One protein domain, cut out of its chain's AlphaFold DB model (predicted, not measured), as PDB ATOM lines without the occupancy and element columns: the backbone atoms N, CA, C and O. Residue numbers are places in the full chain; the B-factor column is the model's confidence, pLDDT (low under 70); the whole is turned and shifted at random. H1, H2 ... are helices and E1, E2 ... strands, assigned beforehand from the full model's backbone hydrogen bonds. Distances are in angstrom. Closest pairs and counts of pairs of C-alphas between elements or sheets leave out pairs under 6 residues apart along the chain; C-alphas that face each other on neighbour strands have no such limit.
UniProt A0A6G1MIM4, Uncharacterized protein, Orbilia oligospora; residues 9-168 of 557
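What this domain is: This is residues 9 to 168 of the 557 residues of an uncharacterized protein of Orbilia oligospora (UniProt A0A6G1MIM4). Three long strands, E4, E6 and E8, run side by side as the core of a strongly twisted sheet; the pair E1 and E3 packs over one face of it at E8 and E6, and the short helix H1 covers part of the other. Three long stretches with no named element, residues 57 to 68, 73 to 94 and 108 to 131, link E4 to E5, E5 to E6 and E6 to E7. The printed part has 160 residues, with strands E1 to E7, then H1, then E8; the large sheet is mixed, in order E2 E8 E6 E4 E5 E7. It is mostly strand, though under half of the residues are in named elements, and compact, with a radius of gyration of the C-alphas of 15.9 A and spans of 47 by 32 by 26 A.

How they stand to each other: E1, residues 9 to 14, is antiparallel to E3, residues 30 to 35, with N 10 and O 33 2.9 A apart. E1's closest C-alpha pair with E8, residues 156 to 167, is Ile 9 and Ser 161, 5.7 A. E2, residues 21 to 23, is parallel to E8, with N 22 and O 166 3.0 A apart. E4, residues 43 to 56, bends by 66 degrees at residue 46 and is antiparallel to E6, residues 95 to 107, with N 51 and O 100 2.9 A apart. E4 forms a hairpin with E5, residues 69 to 72, with N 50 and O 71 3.0 A apart. E7, residues 132 to 134, is antiparallel to E5, with N 70 and O 133 2.9 A apart. H1, residues 139 to 146, is on the sheet at a height of 8.7 A, over E6; its O i to N i+4 pairs are within hydrogen-bond range. E6 is antiparallel to E8, with N 101 and O 161 2.9 A apart.

Where its parts are: E1 begins at C-alpha 9, (362.864, 300.776, 366.437). E4 measures 38.5 A, E6 38.6 A and E8 35.2 A. E8 ends at C-alpha 167, (377.970, 289.606, 380.318).

The domain as a whole: The C-alphas farthest apart, Gly 58 and Lys 110, are 48.8 A from each other. The printed part has no cut; the links E4 to E5, E5 to E6 and E6 to E7 are long. Among the residues with pLDDT under 70 are 60 to 66, 109 to 122 and 143 to 154.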
ATOM      1  N   ILE A   9     362.061 300.500 365.247       90.38
ATOM      2  CA  ILE A   9     362.864 300.776 366.437       90.38
ATOM      3  C   ILE A   9     364.321 300.896 365.997       90.38
ATOM      4  O   ILE A   9     364.886 299.964 365.428       90.38
ATOM      5  N   THR A  10     364.937 302.028 366.308       88.44
ATOM      6  CA  THR A  10     366.352 302.311 366.062       88.44
ATOM      7  C   THR A  10     367.080 302.575 367.373       88.44
ATOM      8  O   THR A  10     366.459 302.856 368.397       88.44
ATOM      9  N   ASN A  11     368.413 302.483 367.361       86.25
ATOM     10  CA  ASN A  11     369.263 302.801 368.513       86.25
ATOM     11  C   ASN A  11     368.879 302.070 369.817       86.25
ATOM     12  O   ASN A  11     369.002 302.658 370.897       86.25
ATOM     13  N   LEU A  12     368.417 300.814 369.721       91.88
ATOM     14  CA  LEU A  12     368.243 299.946 370.886       91.88
ATOM     15  C   LEU A  12     369.611 299.717 371.541       91.88
ATOM     16  O   LEU A  12     370.529 299.212 370.898       91.88
ATOM     17  N   ARG A  13     369.754 300.125 372.803       90.81
ATOM     18  CA  ARG A  13     371.036 300.146 373.520       90.81
ATOM     19  C   ARG A  13     370.875 299.925 375.023       90.81
ATOM     20  O   ARG A  13     369.794 300.117 375.579       90.81
ATOM     21  N   LEU A  14     371.990 299.575 375.664       91.06
ATOM     22  CA  LEU A  14     372.140 299.370 377.108       91.06
ATOM     23  C   LEU A  14     373.081 300.425 377.689       91.06
ATOM     24  O   LEU A  14     374.103 300.685 377.066       91.06
ATOM     25  N   SER A  15     372.766 301.028 378.841       79.31
ATOM     26  CA  SER A  15     373.634 301.944 379.625       79.31
ATOM     27  C   SER A  15     374.400 303.014 378.822       79.31
ATOM     28  O   SER A  15     375.440 303.495 379.262       79.31
ATOM     29  N   ASN A  16     373.909 303.375 377.630       69.00
ATOM     30  CA  ASN A  16     374.634 304.143 376.608       69.00
ATOM     31  C   ASN A  16     376.034 303.592 376.244       69.00
ATOM     32  O   ASN A  16     376.871 304.340 375.741       69.00
ATOM     33  N   THR A  17     376.301 302.299 376.460       70.12
ATOM     34  CA  THR A  17     377.544 301.650 376.033       70.12
ATOM     35  C   THR A  17     377.455 301.195 374.576       70.12
ATOM     36  O   THR A  17     376.424 300.708 374.111       70.12
ATOM     37  N   SER A  18     378.567 301.335 373.855       67.00
ATOM     38  CA  SER A  18     378.784 300.682 372.554       67.00
ATOM     39  C   SER A  18     379.429 299.300 372.705       67.00
ATOM     40  O   SER A  18     379.503 298.536 371.743       67.00
ATOM     41  N   ASN A  19     379.886 298.963 373.913       78.75
ATOM     42  CA  ASN A  19     380.522 297.696 374.210       78.75
ATOM     43  C   ASN A  19     379.482 296.658 374.645       78.75
ATOM     44  O   ASN A  19     379.119 296.569 375.817       78.75
ATOM     45  N   LEU A  20     379.007 295.876 373.676       88.69
ATOM     46  CA  LEU A  20     378.074 294.767 373.900       88.69
ATOM     47  C   LEU A  20     378.788 293.451 374.227       88.69
ATOM     48  O   LEU A  20     378.132 292.458 374.527       88.69
ATOM     49  N   LEU A  21     380.122 293.430 374.173       89.62
ATOM     50  CA  LEU A  21     380.935 292.263 374.475       89.62
ATOM     51  C   LEU A  21     381.619 292.477 375.829       89.62
ATOM     52  O   LEU A  21     382.694 293.066 375.921       89.62
ATOM     53  N   GLY A  22     380.981 292.003 376.897       88.06
ATOM     54  CA  GLY A  22     381.475 292.162 378.262       88.06
ATOM     55  C   GLY A  22     380.797 293.290 379.040       88.06
ATOM     56  O   GLY A  22     381.481 294.050 379.715       88.06
ATOM     57  N   VAL A  23     379.469 293.391 378.961       90.50
ATOM     58  CA  VAL A  23     378.658 294.307 379.778       90.50
ATOM     59  C   VAL A  23     378.798 293.924 381.253       90.50
ATOM     60  O   VAL A  23     378.433 292.813 381.634       90.50
ATOM     61  N   ASP A  24     379.340 294.818 382.081       87.69
ATOM     62  CA  ASP A  24     379.593 294.558 383.506       87.69
ATOM     63  C   ASP A  24     378.590 295.223 384.463       87.69
ATOM     64  O   ASP A  24     378.649 295.003 385.675       87.69
ATOM     65  N   ASP A  25     377.644 295.995 383.930       89.50
ATOM     66  CA  ASP A  25     376.475 296.457 384.669       89.50
ATOM     67  C   ASP A  25     375.499 295.277 384.845       89.50
ATOM     68  O   ASP A  25     375.015 294.736 383.847       89.50
ATOM     69  N   PRO A  26     375.196 294.837 386.082       90.06
ATOM     70  CA  PRO A  26     374.288 293.718 386.321       90.06
ATOM     71  C   PRO A  26     372.822 294.041 385.997       90.06
ATOM     72  O   PRO A  26     372.004 293.120 385.965       90.06
ATOM     73  N   ALA A  27     372.467 295.316 385.828       92.62
ATOM     74  CA  ALA A  27     371.102 295.777 385.598       92.62
ATOM     75  C   ALA A  27     371.089 297.007 384.663       92.62
ATOM     76  O   ALA A  27     370.620 298.080 385.063       92.62
ATOM     77  N   PRO A  28     371.584 296.865 383.417       92.50
ATOM     78  CA  PRO A  28     371.809 298.001 382.539       92.50
ATOM     79  C   PRO A  28     370.487 298.639 382.095       92.50
ATOM     80  O   PRO A  28     369.625 297.931 381.567       92.50
ATOM     81  N   PRO A  29     370.279 299.961 382.257       93.75
ATOM     82  CA  PRO A  29     369.103 300.619 381.704       93.75
ATOM     83  C   PRO A  29     369.017 300.448 380.185       93.75
ATOM     84  O   PRO A  29     370.024 300.448 379.475       93.75
ATOM     85  N   ILE A  30     367.786 300.343 379.695       94.50
ATOM     86  CA  ILE A  30     367.445 300.065 378.302       94.50
ATOM     87  C   ILE A  30     366.916 301.347 377.658       94.50
ATOM     88  O   ILE A  30     366.049 302.027 378.215       94.50
ATOM     89  N   SER A  31     367.408 301.658 376.462       93.81
ATOM     90  CA  SER A  31     366.942 302.789 375.660       93.81
ATOM     91  C   SER A  31     366.696 302.380 374.219       93.81
ATOM     92  O   SER A  31     367.422 301.548 373.680       93.81
ATOM     93  N   TRP A  32     365.716 303.006 373.572       93.31
ATOM     94  CA  TRP A  32     365.489 302.901 372.136       93.31
ATOM     95  C   TRP A  32     364.839 304.164 371.568       93.31
ATOM     96  O   TRP A  32     364.278 305.002 372.279       93.31
ATOM     97  N   SER A  33     364.909 304.293 370.250       91.44
ATOM     98  CA  SER A  33     364.311 305.373 369.472       91.44
ATOM     99  C   SER A  33     363.369 304.805 368.412       91.44
ATOM    100  O   SER A  33     363.393 303.614 368.111       91.44
ATOM    101  N   TYR A  34     362.538 305.670 367.835       90.12
ATOM    102  CA  TYR A  34     361.695 305.331 366.695       90.12
ATOM    103  C   TYR A  34     362.099 306.168 365.493       90.12
ATOM    104  O   TYR A  34     362.341 307.370 365.620       90.12
ATOM    105  N   SER A  35     362.128 305.551 364.319       86.31
ATOM    106  CA  SER A  35     362.329 306.258 363.060       86.31
ATOM    107  C   SER A  35     361.287 305.844 362.031       86.31
ATOM    108  O   SER A  35     360.722 304.757 362.103       86.31
ATOM    109  N   SER A  36     361.005 306.745 361.095       82.25
ATOM    110  CA  SER A  36     360.158 306.493 359.933       82.25
ATOM    111  C   SER A  36     360.836 307.142 358.731       82.25
ATOM    112  O   SER A  36     361.258 308.299 358.841       82.25
ATOM    113  N   PRO A  37     360.936 306.456 357.580       73.19
ATOM    114  CA  PRO A  37     361.568 307.012 356.388       73.19
ATOM    115  C   PRO A  37     360.774 308.175 355.778       73.19
ATOM    116  O   PRO A  37     361.259 308.809 354.848       73.19
ATOM    117  N   HIS A  38     359.533 308.417 356.217       73.19
ATOM    118  CA  HIS A  38     358.654 309.445 355.647       73.19
ATOM    119  C   HIS A  38     358.284 310.495 356.696       73.19
ATOM    120  O   HIS A  38     358.587 311.674 356.543       73.19
ATOM    121  N   SER A  39     357.607 310.073 357.766       73.31
ATOM    122  CA  SER A  39     357.212 310.947 358.867       73.31
ATOM    123  C   SER A  39     356.869 310.126 360.104       73.31
ATOM    124  O   SER A  39     356.162 309.125 360.017       73.31
ATOM    125  N   SER A  40     357.343 310.567 361.265       70.56
ATOM    126  CA  SER A  40     356.900 310.077 362.576       70.56
ATOM    127  C   SER A  40     355.775 310.938 363.168       70.56
ATOM    128  O   SER A  40     355.383 310.740 364.316       70.56
ATOM    129  N   HIS A  41     355.242 311.905 362.409       75.81
ATOM    130  CA  HIS A  41     354.245 312.840 362.919       75.81
ATOM    131  C   HIS A  41     352.965 312.125 363.369       75.81
ATOM    132  O   HIS A  41     352.381 311.328 362.633       75.81
ATOM    133  N   GLY A  42     352.528 312.451 364.585       76.56
ATOM    134  CA  GLY A  42     351.326 311.896 365.199       76.56
ATOM    135  C   GLY A  42     351.503 310.501 365.795       76.56
ATOM    136  O   GLY A  42     350.544 309.979 366.343       76.56
ATOM    137  N   TRP A  43     352.681 309.878 365.730       83.19
ATOM    138  CA  TRP A  43     352.896 308.562 366.333       83.19
ATOM    139  C   TRP A  43     353.339 308.663 367.789       83.19
ATOM    140  O   TRP A  43     354.309 309.347 368.115       83.19
ATOM    141  N   TRP A  44     352.646 307.931 368.657       83.50
ATOM    142  CA  TRP A  44     352.921 307.889 370.088       83.50
ATOM    143  C   TRP A  44     353.031 306.449 370.555       83.50
ATOM    144  O   TRP A  44     352.130 305.647 370.304       83.50
ATOM    145  N   GLN A  45     354.111 306.131 371.267       88.25
ATOM    146  CA  GLN A  45     354.189 304.880 372.009       88.25
ATOM    147  C   GLN A  45     353.118 304.885 373.103       88.25
ATOM    148  O   GLN A  45     353.057 305.803 373.923       88.25
ATOM    149  N   GLN A  46     352.294 303.842 373.103       85.31
ATOM    150  CA  GLN A  46     351.291 303.594 374.129       85.31
ATOM    151  C   GLN A  46     351.840 302.669 375.209       85.31
ATOM    152  O   GLN A  46     351.606 302.898 376.386       85.31
ATOM    153  N   THR A  47     352.579 301.634 374.814       87.38
ATOM    154  CA  THR A  47     353.219 300.664 375.708       87.38
ATOM    155  C   THR A  47     354.335 299.937 374.946       87.38
ATOM    156  O   THR A  47     354.569 300.201 373.763       87.38
ATOM    157  N   TYR A  48     355.030 299.032 375.619       90.75
ATOM    158  CA  TYR A  48     356.059 298.184 375.039       90.75
ATOM    159  C   TYR A  48     356.095 296.825 375.738       90.75
ATOM    160  O   TYR A  48     355.675 296.698 376.887       90.75
ATOM    161  N   VAL A  49     356.657 295.822 375.071       90.69
ATOM    162  CA  VAL A  49     357.052 294.556 375.689       90.69
ATOM    163  C   VAL A  49     358.566 294.445 375.632       90.69
ATOM    164  O   VAL A  49     359.156 294.609 374.565       90.69
ATOM    165  N   LEU A  50     359.187 294.160 376.774       92.75
ATOM    166  CA  LEU A  50     360.586 293.746 376.840       92.75
ATOM    167  C   LEU A  50     360.625 292.236 377.008       92.75
ATOM    168  O   LEU A  50     359.907 291.701 377.850       92.75
ATOM    169  N   SER A  51     361.471 291.561 376.240       92.31
ATOM    170  CA  SER A  51     361.715 290.126 376.386       92.31
ATOM    171  C   SER A  51     363.204 289.861 376.481       92.31
ATOM    172  O   SER A  51     363.972 290.411 375.696       92.31
ATOM    173  N   LEU A  52     363.607 289.015 377.423       92.69
ATOM    174  CA  LEU A  52     364.997 288.626 377.603       92.69
ATOM    175  C   LEU A  52     365.123 287.107 377.590       92.69
ATOM    176  O   LEU A  52     364.511 286.422 378.412       92.69
ATOM    177  N   ARG A  53     365.972 286.594 376.700       91.38
ATOM    178  CA  ARG A  53     366.464 285.211 376.736       91.38
ATOM    179  C   ARG A  53     367.973 285.198 376.957       91.38
ATOM    180  O   ARG A  53     368.654 286.171 376.643       91.38
ATOM    181  N   SER A  54     368.499 284.114 377.522       91.12
ATOM    182  CA  SER A  54     369.943 283.965 377.731       91.12
ATOM    183  C   SER A  54     370.400 282.513 377.670       91.12
ATOM    184  O   SER A  54     369.644 281.613 378.033       91.12
ATOM    185  N   TRP A  55     371.651 282.297 377.274       89.69
ATOM    186  CA  TRP A  55     372.295 280.984 377.153       89.69
ATOM    187  C   TRP A  55     373.788 281.070 377.495       89.69
ATOM    188  O   TRP A  55     374.315 282.165 377.711       89.69
ATOM    189  N   GLY A  56     374.473 279.931 377.619       86.81
ATOM    190  CA  GLY A  56     375.913 279.899 377.875       86.81
ATOM    191  C   GLY A  56     376.730 280.280 376.639       86.81
ATOM    192  O   GLY A  56     376.324 280.035 375.503       86.81
ATOM    193  N   ILE A  57     377.907 280.879 376.840       84.25
ATOM    194  CA  ILE A  57     378.833 281.144 375.728       84.25
ATOM    195  C   ILE A  57     379.264 279.816 375.090       84.25
ATOM    196  O   ILE A  57     379.803 278.935 375.759       84.25
ATOM    197  N   GLY A  58     379.051 279.700 373.777       76.44
ATOM    198  CA  GLY A  58     379.307 278.482 373.006       76.44
ATOM    199  C   GLY A  58     378.085 277.569 372.848       76.44
ATOM    200  O   GLY A  58     378.130 276.648 372.037       76.44
ATOM    201  N   ASP A  59     376.979 277.833 373.539       79.38
ATOM    202  CA  ASP A  59     375.724 277.131 373.272       79.38
ATOM    203  C   ASP A  59     375.011 277.752 372.057       79.38
ATOM    204  O   ASP A  59     375.204 278.930 371.730       79.38
ATOM    205  N   THR A  60     374.182 276.965 371.369       68.69
ATOM    206  CA  THR A  60     373.348 277.443 370.262       68.69
ATOM    207  C   THR A  60     372.021 278.010 370.791       68.69
ATOM    208  O   THR A  60     371.373 277.382 371.626       68.69
ATOM    209  N   PRO A  61     371.558 279.175 370.295       65.50
ATOM    210  CA  PRO A  61     370.311 279.810 370.745       65.50
ATOM    211  C   PRO A  61     369.034 279.081 370.280       65.50
ATOM    212  O   PRO A  61     367.927 279.523 370.582       65.50
ATOM    213  N   GLU A  62     369.177 277.993 369.519       59.47
ATOM    214  CA  GLU A  62     368.096 277.204 368.910       59.47
ATOM    215  C   GLU A  62     367.460 276.197 369.884       59.47
ATOM    216  O   GLU A  62     366.528 275.480 369.521       59.47
ATOM    217  N   ASP A  63     367.927 276.146 371.135       58.94
ATOM    218  CA  ASP A  63     367.275 275.357 372.174       58.94
ATOM    219  C   ASP A  63     365.905 275.966 372.534       58.94
ATOM    220  O   ASP A  63     365.790 276.915 373.314       58.94
ATOM    221  N   HIS A  64     364.841 275.378 371.981       51.09
ATOM    222  CA  HIS A  64     363.440 275.733 372.237       51.09
ATOM    223  C   HIS A  64     363.003 275.616 373.715       51.09
ATOM    224  O   HIS A  64     361.877 275.993 374.053       51.09
ATOM    225  N   SER A  65     363.850 275.095 374.611       54.31
ATOM    226  CA  SER A  65     363.614 275.108 376.059       54.31
ATOM    227  C   SER A  65     363.945 276.453 376.727       54.31
ATOM    228  O   SER A  65     363.435 276.732 377.817       54.31
ATOM    229  N   LEU A  66     364.713 277.327 376.065       68.50
ATOM    230  CA  LEU A  66     365.110 278.649 376.561       68.50
ATOM    231  C   LEU A  66     363.990 279.682 376.374       68.50
ATOM    232  O   LEU A  66     364.061 280.578 375.535       68.50
ATOM    233  N   ARG A  67     362.927 279.554 377.171       78.50
ATOM    234  CA  ARG A  67     361.795 280.491 377.139       78.50
ATOM    235  C   ARG A  67     362.230 281.873 377.638       78.50
ATOM    236  O   ARG A  67     362.778 281.947 378.742       78.50
ATOM    237  N   PRO A  68     361.966 282.965 376.898       85.19
ATOM    238  CA  PRO A  68     362.264 284.292 377.406       85.19
ATOM    239  C   PRO A  68     361.372 284.636 378.598       85.19
ATOM    240  O   PRO A  68     360.256 284.124 378.755       85.19
ATOM    241  N   VAL A  69     361.875 285.554 379.416       88.31
ATOM    242  CA  VAL A  69     361.061 286.305 380.366       88.31
ATOM    243  C   VAL A  69     360.579 287.554 379.647       88.31
ATOM    244  O   VAL A  69     361.398 288.348 379.188       88.31
ATOM    245  N   SER A  70     359.266 287.726 379.553       88.75
ATOM    246  CA  SER A  70     358.635 288.862 378.885       88.75
ATOM    247  C   SER A  70     357.819 289.691 379.865       88.75
ATOM    248  O   SER A  70     357.177 289.160 380.771       88.75
ATOM    249  N   ILE A  71     357.841 291.007 379.686       88.44
ATOM    250  CA  ILE A  71     357.205 291.971 380.583       88.44
ATOM    251  C   ILE A  71     356.500 293.018 379.733       88.44
ATOM    252  O   ILE A  71     357.121 293.635 378.866       88.44
ATOM    253  N   LEU A  72     355.211 293.235 379.999       87.62
ATOM    254  CA  LEU A  72     354.464 294.358 379.440       87.62
ATOM    255  C   LEU A  72     354.724 295.600 380.287       87.62
ATOM    256  O   LEU A  72     354.387 295.637 381.471       87.62
ATOM    257  N   GLY A  73     355.323 296.611 379.669       87.00
ATOM    258  CA  GLY A  73     355.566 297.902 380.290       87.00
ATOM    259  C   GLY A  73     354.272 298.683 380.553       87.00
ATOM    260  O   GLY A  73     353.207 298.349 380.029       87.00
ATOM    261  N   PRO A  74     354.340 299.769 381.337       87.00
ATOM    262  CA  PRO A  74     353.179 300.599 381.632       87.00
ATOM    263  C   PRO A  74     352.683 301.339 380.386       87.00
ATOM    264  O   PRO A  74     353.343 301.377 379.343       87.00
ATOM    265  N   ARG A  75     351.537 302.015 380.521       84.75
ATOM    266  CA  ARG A  75     351.112 303.007 379.531       84.75
ATOM    267  C   ARG A  75     352.049 304.217 379.575       84.75
ATOM    268  O   ARG A  75     351.982 305.020 380.504       84.75
ATOM    269  N   THR A  76     352.973 304.324 378.621       83.94
ATOM    270  CA  THR A  76     353.994 305.378 378.615       83.94
ATOM    271  C   THR A  76     354.585 305.627 377.233       83.94
ATOM    272  O   THR A  76     354.784 304.704 376.445       83.94
ATOM    273  N   SER A  77     354.960 306.883 376.990       83.56
ATOM    274  CA  SER A  77     355.778 307.294 375.843       83.56
ATOM    275  C   SER A  77     357.286 307.223 376.109       83.56
ATOM    276  O   SER A  77     358.077 307.478 375.203       83.56
ATOM    277  N   ARG A  78     357.706 306.892 377.338       87.62
ATOM    278  CA  ARG A  78     359.123 306.796 377.699       87.62
ATOM    279  C   ARG A  78     359.771 305.614 376.972       87.62
ATOM    280  O   ARG A  78     359.286 304.490 377.076       87.62
ATOM    281  N   SER A  79     360.885 305.876 376.300       90.12
ATOM    282  CA  SER A  79     361.745 304.871 375.657       90.12
ATOM    283  C   SER A  79     363.221 305.044 376.025       90.12
ATOM    284  O   SER A  79     364.079 304.362 375.481       90.12
ATOM    285  N   GLU A  80     363.529 305.980 376.924       90.75
ATOM    286  CA  GLU A  80     364.889 306.331 377.325       90.75
ATOM    287  C   GLU A  80     365.095 306.052 378.817       90.75
ATOM    288  O   GLU A  80     364.249 306.397 379.659       90.75
ATOM    289  N   ASN A  81     366.239 305.443 379.139       90.31
ATOM    290  CA  ASN A  81     366.636 305.046 380.487       90.31
ATOM    291  C   ASN A  81     365.536 304.247 381.198       90.31
ATOM    292  O   ASN A  81     365.166 304.567 382.334       90.31
ATOM    293  N   ILE A  82     364.945 303.270 380.512       93.25
ATOM    294  CA  ILE A  82     364.025 302.317 381.131       93.25
ATOM    295  C   ILE A  82     364.848 301.449 382.089       93.25
ATOM    296  O   ILE A  82     365.851 300.882 381.652       93.25
ATOM    297  N   PRO A  83     364.497 301.369 383.386       93.69
ATOM    298  CA  PRO A  83     365.228 300.527 384.326       93.69
ATOM    299  C   PRO A  83     365.265 299.077 383.848       93.69
ATOM    300  O   PRO A  83     364.293 298.596 383.266       93.69
ATOM    301  N   TRP A  84     366.363 298.374 384.125       94.00
ATOM    302  CA  TRP A  84     366.403 296.931 383.924       94.00
ATOM    303  C   TRP A  84     365.290 296.275 384.753       94.00
ATOM    304  O   TRP A  84     365.266 296.461 385.976       94.00
ATOM    305  N   PRO A  85     364.351 295.547 384.127       93.31
ATOM    306  CA  PRO A  85     363.222 294.989 384.852       93.31
ATOM    307  C   PRO A  85     363.649 294.032 385.972       93.31
ATOM    308  O   PRO A  85     364.490 293.162 385.768       93.31
ATOM    309  N   LYS A  86     363.023 294.129 387.149       91.38
ATOM    310  CA  LYS A  86     363.302 293.282 388.323       91.38
ATOM    311  C   LYS A  86     363.089 291.798 388.058       91.38
ATOM    312  O   LYS A  86     363.742 290.969 388.684       91.38
ATOM    313  N   ALA A  87     362.161 291.468 387.165       89.81
ATOM    314  CA  ALA A  87     361.909 290.091 386.784       89.81
ATOM    315  C   ALA A  87     362.926 289.532 385.779       89.81
ATOM    316  O   ALA A  87     362.978 288.315 385.590       89.81
ATOM    317  N   PHE A  88     363.741 290.378 385.143       92.31
ATOM    318  CA  PHE A  88     364.873 289.882 384.375       92.31
ATOM    319  C   PHE A  88     365.967 289.394 385.327       92.31
ATOM    320  O   PHE A  88     366.240 290.043 386.342       92.31
ATOM    321  N   PRO A  89     366.640 288.272 385.010       91.44
ATOM    322  CA  PRO A  89     367.867 287.922 385.704       91.44
ATOM    323  C   PRO A  89     368.874 289.066 385.580       91.44
ATOM    324  O   PRO A  89     368.876 289.816 384.599       91.44
ATOM    325  N   LYS A  90     369.753 289.187 386.575       92.31
ATOM    326  CA  LYS A  90     370.907 290.076 386.452       92.31
ATOM    327  C   LYS A  90     371.791 289.606 385.298       92.31
ATOM    328  O   LYS A  90     371.821 288.418 384.967       92.31
ATOM    329  N   VAL A  91     372.509 290.545 384.694       91.00
ATOM    330  CA  VAL A  91     373.562 290.213 383.737       91.00
ATOM    331  C   VAL A  91     374.674 289.484 384.489       91.00
ATOM    332  O   VAL A  91     375.135 289.936 385.537       91.00
ATOM    333  N   GLU A  92     375.067 288.329 383.970       87.69
ATOM    334  CA  GLU A  92     376.054 287.433 384.555       87.69
ATOM    335  C   GLU A  92     377.160 287.134 383.550       87.69
ATOM    336  O   GLU A  92     376.936 287.008 382.344       87.69
ATOM    337  N   LEU A  93     378.368 286.956 384.076       83.25
ATOM    338  CA  LEU A  93     379.526 286.539 383.304       83.25
ATOM    339  C   LEU A  93     379.300 285.194 382.607       83.25
ATOM    340  O   LEU A  93     378.870 284.218 383.225       83.25
ATOM    341  N   GLY A  94     379.765 285.094 381.362       79.56
ATOM    342  CA  GLY A  94     379.793 283.826 380.637       79.56
ATOM    343  C   GLY A  94     378.440 283.437 380.046       79.56
ATOM    344  O   GLY A  94     378.275 282.295 379.614       79.56
ATOM    345  N   ARG A  95     377.491 284.378 380.037       87.81
ATOM    346  CA  ARG A  95     376.194 284.248 379.386       87.81
ATOM    347  C   ARG A  95     376.074 285.234 378.234       87.81
ATOM    348  O   ARG A  95     376.528 286.377 378.321       87.81
ATOM    349  N   VAL A  96     375.416 284.773 377.182       91.81
ATOM    350  CA  VAL A  96     374.921 285.605 376.089       91.81
ATOM    351  C   VAL A  96     373.459 285.911 376.377       91.81
ATOM    352  O   VAL A  96     372.713 285.042 376.832       91.81
ATOM    353  N   TYR A  97     373.059 287.146 376.125       93.44
ATOM    354  CA  TYR A  97     371.710 287.641 376.313       93.44
ATOM    355  C   TYR A  97     371.182 288.174 374.993       93.44
ATOM    356  O   TYR A  97     371.895 288.842 374.246       93.44
ATOM    357  N   GLU A  98     369.905 287.933 374.743       93.94
ATOM    358  CA  GLU A  98     369.172 288.610 373.690       93.94
ATOM    359  C   GLU A  98     367.993 289.357 374.296       93.94
ATOM    360  O   GLU A  98     367.075 288.758 374.863       93.94
ATOM    361  N   LEU A  99     368.051 290.677 374.168       93.81
ATOM    362  CA  LEU A  99     367.003 291.600 374.549       93.81
ATOM    363  C   LEU A  99     366.187 291.956 373.309       93.81
ATOM    364  O   LEU A  99     366.712 292.514 372.351       93.81
ATOM    365  N   SER A 100     364.891 291.693 373.363       93.06
ATOM    366  CA  SER A 100     363.936 292.113 372.344       93.06
ATOM    367  C   SER A 100     363.009 293.186 372.899       93.06
ATOM    368  O   SER A 100     362.510 293.069 374.021       93.06
ATOM    369  N   VAL A 101     362.740 294.210 372.094       93.38
ATOM    370  CA  VAL A 101     361.735 295.241 372.374       93.38
ATOM    371  C   VAL A 101     360.642 295.146 371.326       93.38
ATOM    372  O   VAL A 101     360.933 295.091 370.134       93.38
ATOM    373  N   VAL A 102     359.382 295.152 371.757       92.00
ATOM    374  CA  VAL A 102     358.214 295.347 370.891       92.00
ATOM    375  C   VAL A 102     357.535 296.641 371.314       92.00
ATOM    376  O   VAL A 102     356.981 296.722 372.406       92.00
ATOM    377  N   GLY A 103     357.590 297.665 370.469       90.50
ATOM    378  CA  GLY A 103     356.909 298.936 370.694       90.50
ATOM    379  C   GLY A 103     355.489 298.889 370.145       90.50
ATOM    380  O   GLY A 103     355.297 298.486 368.999       90.50
ATOM    381  N   VAL A 104     354.506 299.321 370.937       87.62
ATOM    382  CA  VAL A 104     353.110 299.486 370.506       87.62
ATOM    383  C   VAL A 104     352.848 300.973 370.328       87.62
ATOM    384  O   VAL A 104     352.826 301.726 371.305       87.62
ATOM    385  N   LEU A 105     352.654 301.403 369.085       86.12
ATOM    386  CA  LEU A 105     352.442 302.799 368.737       86.12
ATOM    387  C   LEU A 105     351.064 302.996 368.132       86.12
ATOM    388  O   LEU A 105     350.580 302.167 367.370       86.12
ATOM    389  N   THR A 106     350.465 304.138 368.422       81.50
ATOM    390  CA  THR A 106     349.216 304.573 367.797       81.50
ATOM    391  C   THR A 106     349.427 305.917 367.137       81.50
ATOM    392  O   THR A 106     350.094 306.786 367.711       81.50
ATOM    393  N   ARG A 107     348.814 306.119 365.974       77.81
ATOM    394  CA  ARG A 107     348.775 307.427 365.334       77.81
ATOM    395  C   ARG A 107     347.588 308.235 365.853       77.81
ATOM    396  O   ARG A 107     346.449 307.793 365.750       77.81
ATOM    397  N   HIS A 108     347.847 309.411 366.411       71.81
ATOM    398  CA  HIS A 108     346.817 310.341 366.851       71.81
ATOM    399  C   HIS A 108     347.329 311.790 366.890       71.81
ATOM    400  O   HIS A 108     348.463 312.064 367.296       71.81
ATOM    401  N   ASP A 109     346.459 312.730 366.518       63.88
ATOM    402  CA  ASP A 109     346.783 314.163 366.445       63.88
ATOM    403  C   ASP A 109     346.921 314.817 367.834       63.88
ATOM    404  O   ASP A 109     347.540 315.871 367.977       63.88
ATOM    405  N   LYS A 110     346.382 314.181 368.886       60.00
ATOM    406  CA  LYS A 110     346.534 314.593 370.294       60.00
ATOM    407  C   LYS A 110     347.285 313.529 371.096       60.00
ATOM    408  O   LYS A 110     347.076 312.338 370.882       60.00
ATOM    409  N   ARG A 111     348.116 313.939 372.063       57.34
ATOM    410  CA  ARG A 111     348.750 313.033 373.044       57.34
ATOM    411  C   ARG A 111     347.707 312.494 374.030       57.34
ATOM    412  O   ARG A 111     347.636 312.954 375.166       57.34
ATOM    413  N   GLU A 112     346.890 311.547 373.595       61.31
ATOM    414  CA  GLU A 112     345.910 310.854 374.433       61.31
ATOM    415  C   GLU A 112     346.280 309.367 374.503       61.31
ATOM    416  O   GLU A 112     346.686 308.766 373.504       61.31
ATOM    417  N   TYR A 113     346.213 308.784 375.703       59.81
ATOM    418  CA  TYR A 113     346.406 307.348 375.879       59.81
ATOM    419  C   TYR A 113     345.097 306.644 375.538       59.81
ATOM    420  O   TYR A 113     344.067 306.946 376.141       59.81
ATOM    421  N   PHE A 114     345.129 305.704 374.596       62.75
ATOM    422  CA  PHE A 114     343.949 304.898 374.304       62.75
ATOM    423  C   PHE A 114     343.676 303.932 375.453       62.75
ATOM    424  O   PHE A 114     344.603 303.424 376.097       62.75
ATOM    425  N   ASP A 115     342.399 303.622 375.675       59.19
ATOM    426  CA  ASP A 115     342.002 302.560 376.589       59.19
ATOM    427  C   ASP A 115     342.284 301.186 375.990       59.19
ATOM    428  O   ASP A 115     341.386 300.461 375.582       59.19
ATOM    429  N   LEU A 116     343.569 300.824 375.970       62.94
ATOM    430  CA  LEU A 116     344.055 299.481 375.692       62.94
ATOM    431  C   LEU A 116     343.417 298.492 376.684       62.94
ATOM    432  O   LEU A 116     343.817 298.441 377.853       62.94
ATOM    433  N   LYS A 117     342.415 297.727 376.235       62.53
ATOM    434  CA  LYS A 117     341.879 296.571 376.956       62.53
ATOM    435  C   LYS A 117     342.775 295.379 376.669       62.53
ATOM    436  O   LYS A 117     342.905 294.956 375.527       62.53
ATOM    437  N   LEU A 118     343.394 294.865 377.720       63.78
ATOM    438  CA  LEU A 118     344.245 293.692 377.638       63.78
ATOM    439  C   LEU A 118     343.387 292.421 377.554       63.78
ATOM    440  O   LEU A 118     342.335 292.324 378.191       63.78
ATOM    441  N   GLY A 119     343.830 291.452 376.752       63.16
ATOM    442  CA  GLY A 119     343.275 290.102 376.758       63.16
ATOM    443  C   GLY A 119     343.483 289.405 378.108       63.16
ATOM    444  O   GLY A 119     344.273 289.844 378.943       63.16
ATOM    445  N   ASN A 120     342.766 288.298 378.333       59.16
ATOM    446  CA  ASN A 120     342.861 287.540 379.582       59.16
ATOM    447  C   ASN A 120     344.321 287.158 379.893       59.16
ATOM    448  O   ASN A 120     344.937 286.386 379.161       59.16
ATOM    449  N   GLY A 121     344.839 287.665 381.014       60.50
ATOM    450  CA  GLY A 121     346.130 287.290 381.587       60.50
ATOM    451  C   GLY A 121     347.212 288.371 381.545       60.50
ATOM    452  O   GLY A 121     348.198 288.209 382.258       60.50
ATOM    453  N   TRP A 122     347.073 289.443 380.750       63.75
ATOM    454  CA  TRP A 122     348.011 290.572 380.803       63.75
ATOM    455  C   TRP A 122     347.508 291.643 381.760       63.75
ATOM    456  O   TRP A 122     346.345 292.038 381.712       63.75
ATOM    457  N   GLU A 123     348.431 292.182 382.543       70.69
ATOM    458  CA  GLU A 123     348.255 293.428 383.274       70.69
ATOM    459  C   GLU A 123     349.394 294.363 382.875       70.69
ATOM    460  O   GLU A 123     350.512 293.914 382.605       70.69
ATOM    461  N   PHE A 124     349.109 295.662 382.792       77.19
ATOM    462  CA  PHE A 124     350.166 296.648 382.592       77.19
ATOM    463  C   PHE A 124     351.103 296.607 383.799       77.19
ATOM    464  O   PHE A 124     350.681 296.892 384.919       77.19
ATOM    465  N   GLY A 125     352.368 296.263 383.566       75.25
ATOM    466  CA  GLY A 125     353.396 296.307 384.593       75.25
ATOM    467  C   GLY A 125     353.824 297.737 384.916       75.25
ATOM    468  O   GLY A 125     353.457 298.704 384.246       75.25
ATOM    469  N   THR A 126     354.645 297.880 385.950       82.19
ATOM    470  CA  THR A 126     355.365 299.124 386.240       82.19
ATOM    471  C   THR A 126     356.607 299.247 385.350       82.19
ATOM    472  O   THR A 126     357.004 298.293 384.678       82.19
ATOM    473  N   LEU A 127     357.276 300.408 385.374       80.00
ATOM    474  CA  LEU A 127     358.604 300.552 384.757       80.00
ATOM    475  C   LEU A 127     359.661 299.625 385.385       80.00
ATOM    476  O   LEU A 127     360.700 299.410 384.775       80.00
ATOM    477  N   GLU A 128     359.413 299.101 386.587       81.62
ATOM    478  CA  GLU A 128     360.303 298.154 387.265       81.62
ATOM    479  C   GLU A 128     360.028 296.699 386.858       81.62
ATOM    480  O   GLU A 128     360.848 295.830 387.136       81.62
ATOM    481  N   GLY A 129     358.922 296.429 386.156       75.56
ATOM    482  CA  GLY A 129     358.614 295.124 385.579       75.56
ATOM    483  C   GLY A 129     358.212 294.051 386.592       75.56
ATOM    484  O   GLY A 129     358.849 293.002 386.671       75.56
ATOM    485  N   ASP A 130     357.127 294.298 387.327       77.25
ATOM    486  CA  ASP A 130     356.677 293.450 388.445       77.25
ATOM    487  C   ASP A 130     355.798 292.243 388.041       77.25
ATOM    488  O   ASP A 130     355.489 291.399 388.879       77.25
ATOM    489  N   ALA A 131     355.398 292.135 386.766       77.69
ATOM    490  CA  ALA A 131     354.475 291.107 386.269       77.69
ATOM    491  C   ALA A 131     355.055 290.329 385.064       77.69
ATOM    492  O   ALA A 131     354.640 290.553 383.923       77.69
ATOM    493  N   PRO A 132     356.043 289.437 385.278       82.25
ATOM    494  CA  PRO A 132     356.650 288.673 384.196       82.25
ATOM    495  C   PRO A 132     355.761 287.545 383.681       82.25
ATOM    496  O   PRO A 132     354.991 286.923 384.416       82.25
ATOM    497  N   ARG A 133     355.959 287.212 382.410       78.38
ATOM    498  CA  ARG A 133     355.417 286.025 381.750       78.38
ATOM    499  C   ARG A 133     356.556 285.197 381.173       78.38
ATOM    500  O   ARG A 133     357.558 285.741 380.723       78.38
ATOM    501  N   ILE A 134     356.399 283.876 381.216       80.06
ATOM    502  CA  ILE A 134     357.380 282.928 380.680       80.06
ATOM    503  C   ILE A 134     356.902 282.461 379.305       80.06
ATOM    504  O   ILE A 134     355.829 281.861 379.208       80.06
ATOM    505  N   GLY A 135     357.722 282.668 378.274       75.00
ATOM    506  CA  GLY A 135     357.444 282.253 376.895       75.00
ATOM    507  C   GLY A 135     357.512 283.407 375.896       75.00
ATOM    508  O   GLY A 135     357.408 284.568 376.278       75.00
ATOM    509  N   ASP A 136     357.695 283.073 374.617       68.50
ATOM    510  CA  ASP A 136     357.815 284.060 373.542       68.50
ATOM    511  C   ASP A 136     356.536 284.882 373.371       68.50
ATOM    512  O   ASP A 136     355.436 284.345 373.222       68.50
ATOM    513  N   VAL A 137     356.701 286.203 373.311       72.06
ATOM    514  CA  VAL A 137     355.623 287.147 373.009       72.06
ATOM    515  C   VAL A 137     355.903 287.748 371.642       72.06
ATOM    516  O   VAL A 137     356.679 288.693 371.503       72.06
ATOM    517  N   SER A 138     355.287 287.176 370.609       73.19
ATOM    518  CA  SER A 138     355.426 287.705 369.254       73.19
ATOM    519  C   SER A 138     354.590 288.981 369.069       73.19
ATOM    520  O   SER A 138     353.535 289.121 369.699       73.19
ATOM    521  N   PRO A 139     354.984 289.889 368.155       70.69
ATOM    522  CA  PRO A 139     354.144 291.023 367.775       70.69
ATOM    523  C   PRO A 139     352.739 290.603 367.327       70.69
ATOM    524  O   PRO A 139     351.786 291.328 367.578       70.69
ATOM    525  N   LEU A 140     352.593 289.428 366.700       71.50
ATOM    526  CA  LEU A 140     351.294 288.894 366.286       71.50
ATOM    527  C   LEU A 140     350.429 288.492 367.487       71.50
ATOM    528  O   LEU A 140     349.264 288.871 367.535       71.50
ATOM    529  N   ALA A 141     350.997 287.788 368.471       71.62
ATOM    530  CA  ALA A 141     350.281 287.438 369.698       71.62
ATOM    531  C   ALA A 141     349.833 288.705 370.440       71.62
ATOM    532  O   ALA A 141     348.665 288.846 370.795       71.62
ATOM    533  N   LEU A 142     350.725 289.692 370.568       71.94
ATOM    534  CA  LEU A 142     350.377 290.990 371.143       71.94
ATOM    535  C   LEU A 142     349.282 291.704 370.323       71.94
ATOM    536  O   LEU A 142     348.386 292.309 370.908       71.94
ATOM    537  N   ALA A 143     349.302 291.595 368.989       69.38
ATOM    538  CA  ALA A 143     348.274 292.147 368.102       69.38
ATOM    539  C   ALA A 143     346.894 291.536 368.332       69.38
ATOM    540  O   ALA A 143     345.912 292.269 368.413       69.38
ATOM    541  N   GLU A 144     346.806 290.210 368.406       66.94
ATOM    542  CA  GLU A 144     345.551 289.487 368.638       66.94
ATOM    543  C   GLU A 144     344.954 289.839 370.005       66.94
ATOM    544  O   GLU A 144     343.734 289.934 370.167       66.94
ATOM    545  N   GLU A 145     345.818 290.087 370.988       64.94
ATOM    546  CA  GLU A 145     345.418 290.435 372.345       64.94
ATOM    547  C   GLU A 145     345.023 291.910 372.505       64.94
ATOM    548  O   GLU A 145     344.029 292.194 373.177       64.94
ATOM    549  N   LEU A 146     345.730 292.835 371.844       62.84
ATOM    550  CA  LEU A 146     345.365 294.256 371.760       62.84
ATOM    551  C   LEU A 146     344.191 294.503 370.796       62.84
ATOM    552  O   LEU A 146     343.467 295.481 370.940       62.84
ATOM    553  N   GLY A 147     343.969 293.618 369.823       54.59
ATOM    554  CA  GLY A 147     342.949 293.727 368.775       54.59
ATOM    555  C   GLY A 147     341.500 293.601 369.258       54.59
ATOM    556  O   GLY A 147     340.580 293.778 368.465       54.59
ATOM    557  N   LYS A 148     341.269 293.360 370.555       54.31
ATOM    558  CA  LYS A 148     339.934 293.352 371.192       54.31
ATOM    559  C   LYS A 148     339.395 294.761 371.503       54.31
ATOM    560  O   LYS A 148     338.491 294.919 372.324       54.31
ATOM    561  N   LEU A 149     339.964 295.783 370.868       50.25
ATOM    562  CA  LEU A 149     339.592 297.186 371.000       50.25
ATOM    563  C   LEU A 149     338.502 297.563 369.999       50.25
ATOM    564  O   LEU A 149     338.722 297.502 368.789       50.25
ATOM    565  N   ASP A 150     337.365 298.047 370.495       47.78
ATOM    566  CA  ASP A 150     336.420 298.785 369.659       47.78
ATOM    567  C   ASP A 150     337.126 300.036 369.098       47.78
ATOM    568  O   ASP A 150     337.632 300.876 369.843       47.78
ATOM    569  N   HIS A 151     337.183 300.136 367.767       49.50
ATOM    570  CA  HIS A 151     337.646 301.282 366.965       49.50
ATOM    571  C   HIS A 151     339.153 301.649 366.933       49.50
ATOM    572  O   HIS A 151     339.516 302.491 366.115       49.50
ATOM    573  N   ALA A 152     340.058 301.014 367.693       51.03
ATOM    574  CA  ALA A 152     341.500 301.373 367.714       51.03
ATOM    575  C   ALA A 152     342.407 300.604 366.717       51.03
ATOM    576  O   ALA A 152     343.618 300.838 366.640       51.03
ATOM    577  N   ALA A 153     341.851 299.663 365.948       52.72
ATOM    578  CA  ALA A 153     342.632 298.733 365.123       52.72
ATOM    579  C   ALA A 153     343.198 299.328 363.813       52.72
ATOM    580  O   ALA A 153     344.110 298.738 363.231       52.72
ATOM    581  N   SER A 154     342.690 300.467 363.318       56.28
ATOM    582  CA  SER A 154     343.148 301.039 362.037       56.28
ATOM    583  C   SER A 154     344.504 301.743 362.121       56.28
ATOM    584  O   SER A 154     345.258 301.688 361.151       56.28
ATOM    585  N   ASP A 155     344.834 302.336 363.273       71.12
ATOM    586  CA  ASP A 155     345.963 303.270 363.430       71.12
ATOM    587  C   ASP A 155     347.004 302.826 364.471       71.12
ATOM    588  O   ASP A 155     347.853 303.612 364.894       71.12
ATOM    589  N   THR A 156     346.960 301.553 364.878       76.31
ATOM    590  CA  THR A 156     347.968 300.929 365.749       76.31
ATOM    591  C   THR A 156     349.012 300.187 364.912       76.31
ATOM    592  O   THR A 156     348.671 299.400 364.027       76.31
ATOM    593  N   VAL A 157     350.294 300.394 365.214       81.88
ATOM    594  CA  VAL A 157     351.431 299.671 364.634       81.88
ATOM    595  C   VAL A 157     352.280 299.087 365.751       81.88
ATOM    596  O   VAL A 157     352.494 299.710 366.790       81.88
ATOM    597  N   MET A 158     352.785 297.881 365.512       85.44
ATOM    598  CA  MET A 158     353.831 297.284 366.327       85.44
ATOM    599  C   MET A 158     355.102 297.164 365.510       85.44
ATOM    600  O   MET A 158     355.067 296.772 364.345       85.44
ATOM    601  N   THR A 159     356.214 297.481 366.150       88.44
ATOM    602  CA  THR A 159     357.556 297.317 365.594       88.44
ATOM    603  C   THR A 159     358.437 296.654 366.633       88.44
ATOM    604  O   THR A 159     358.203 296.800 367.834       88.44
ATOM    605  N   THR A 160     359.448 295.923 366.183       91.69
ATOM    606  CA  THR A 160     360.363 295.211 367.065       91.69
ATOM    607  C   THR A 160     361.814 295.459 366.691       91.69
ATOM    608  O   THR A 160     362.127 295.762 365.543       91.69
ATOM    609  N   SER A 161     362.695 295.364 367.680       93.06
ATOM    610  CA  SER A 161     364.140 295.332 367.495       93.06
ATOM    611  C   SER A 161     364.753 294.405 368.533       93.06
ATOM    612  O   SER A 161     364.177 294.186 369.604       93.06
ATOM    613  N   VAL A 162     365.907 293.852 368.187       92.69
ATOM    614  CA  VAL A 162     366.617 292.846 368.964       92.69
ATOM    615  C   VAL A 162     368.059 293.299 369.142       92.69
ATOM    616  O   VAL A 162     368.681 293.804 368.209       92.69
ATOM    617  N   LEU A 163     368.583 293.112 370.346       93.75
ATOM    618  CA  LEU A 163     369.953 293.414 370.726       93.75
ATOM    619  C   LEU A 163     370.560 292.197 371.421       93.75
ATOM    620  O   LEU A 163     370.040 291.733 372.435       93.75
ATOM    621  N   THR A 164     371.686 291.714 370.905       93.44
ATOM    622  CA  THR A 164     372.470 290.650 371.542       93.44
ATOM    623  C   THR A 164     373.677 291.247 372.254       93.44
ATOM    624  O   THR A 164     374.354 292.115 371.703       93.44
ATOM    625  N   PHE A 165     373.950 290.785 373.470       93.81
ATOM    626  CA  PHE A 165     375.099 291.218 374.262       93.81
ATOM    627  C   PHE A 165     375.604 290.096 375.174       93.81
ATOM    628  O   PHE A 165     374.894 289.131 375.447       93.81
ATOM    629  N   GLU A 166     376.836 290.214 375.657       93.12
ATOM    630  CA  GLU A 166     377.461 289.242 376.558       93.12
ATOM    631  C   GLU A 166     377.823 289.885 377.890       93.12
ATOM    632  O   GLU A 166     378.355 290.999 377.924       93.12
ATOM    633  N   GLY A 167     377.576 289.166 378.985       90.50
ATOM    634  CA  GLY A 167     377.970 289.606 380.318       90.50
ATOM    635  C   GLY A 167     379.484 289.519 380.532       90.50
ATOM    636  O   GLY A 167     380.119 288.508 380.220       90.50
ATOM    637  N   GLY A 168     380.060 290.588 381.076       87.12
ATOM    638  CA  GLY A 168     381.479 290.710 381.398       87.12
ATOM    639  C   GLY A 168     381.848 290.146 382.767       87.12
ATOM    640  O   GLY A 168     381.021 289.626 383.515       87.12
TER     641      GLY A 168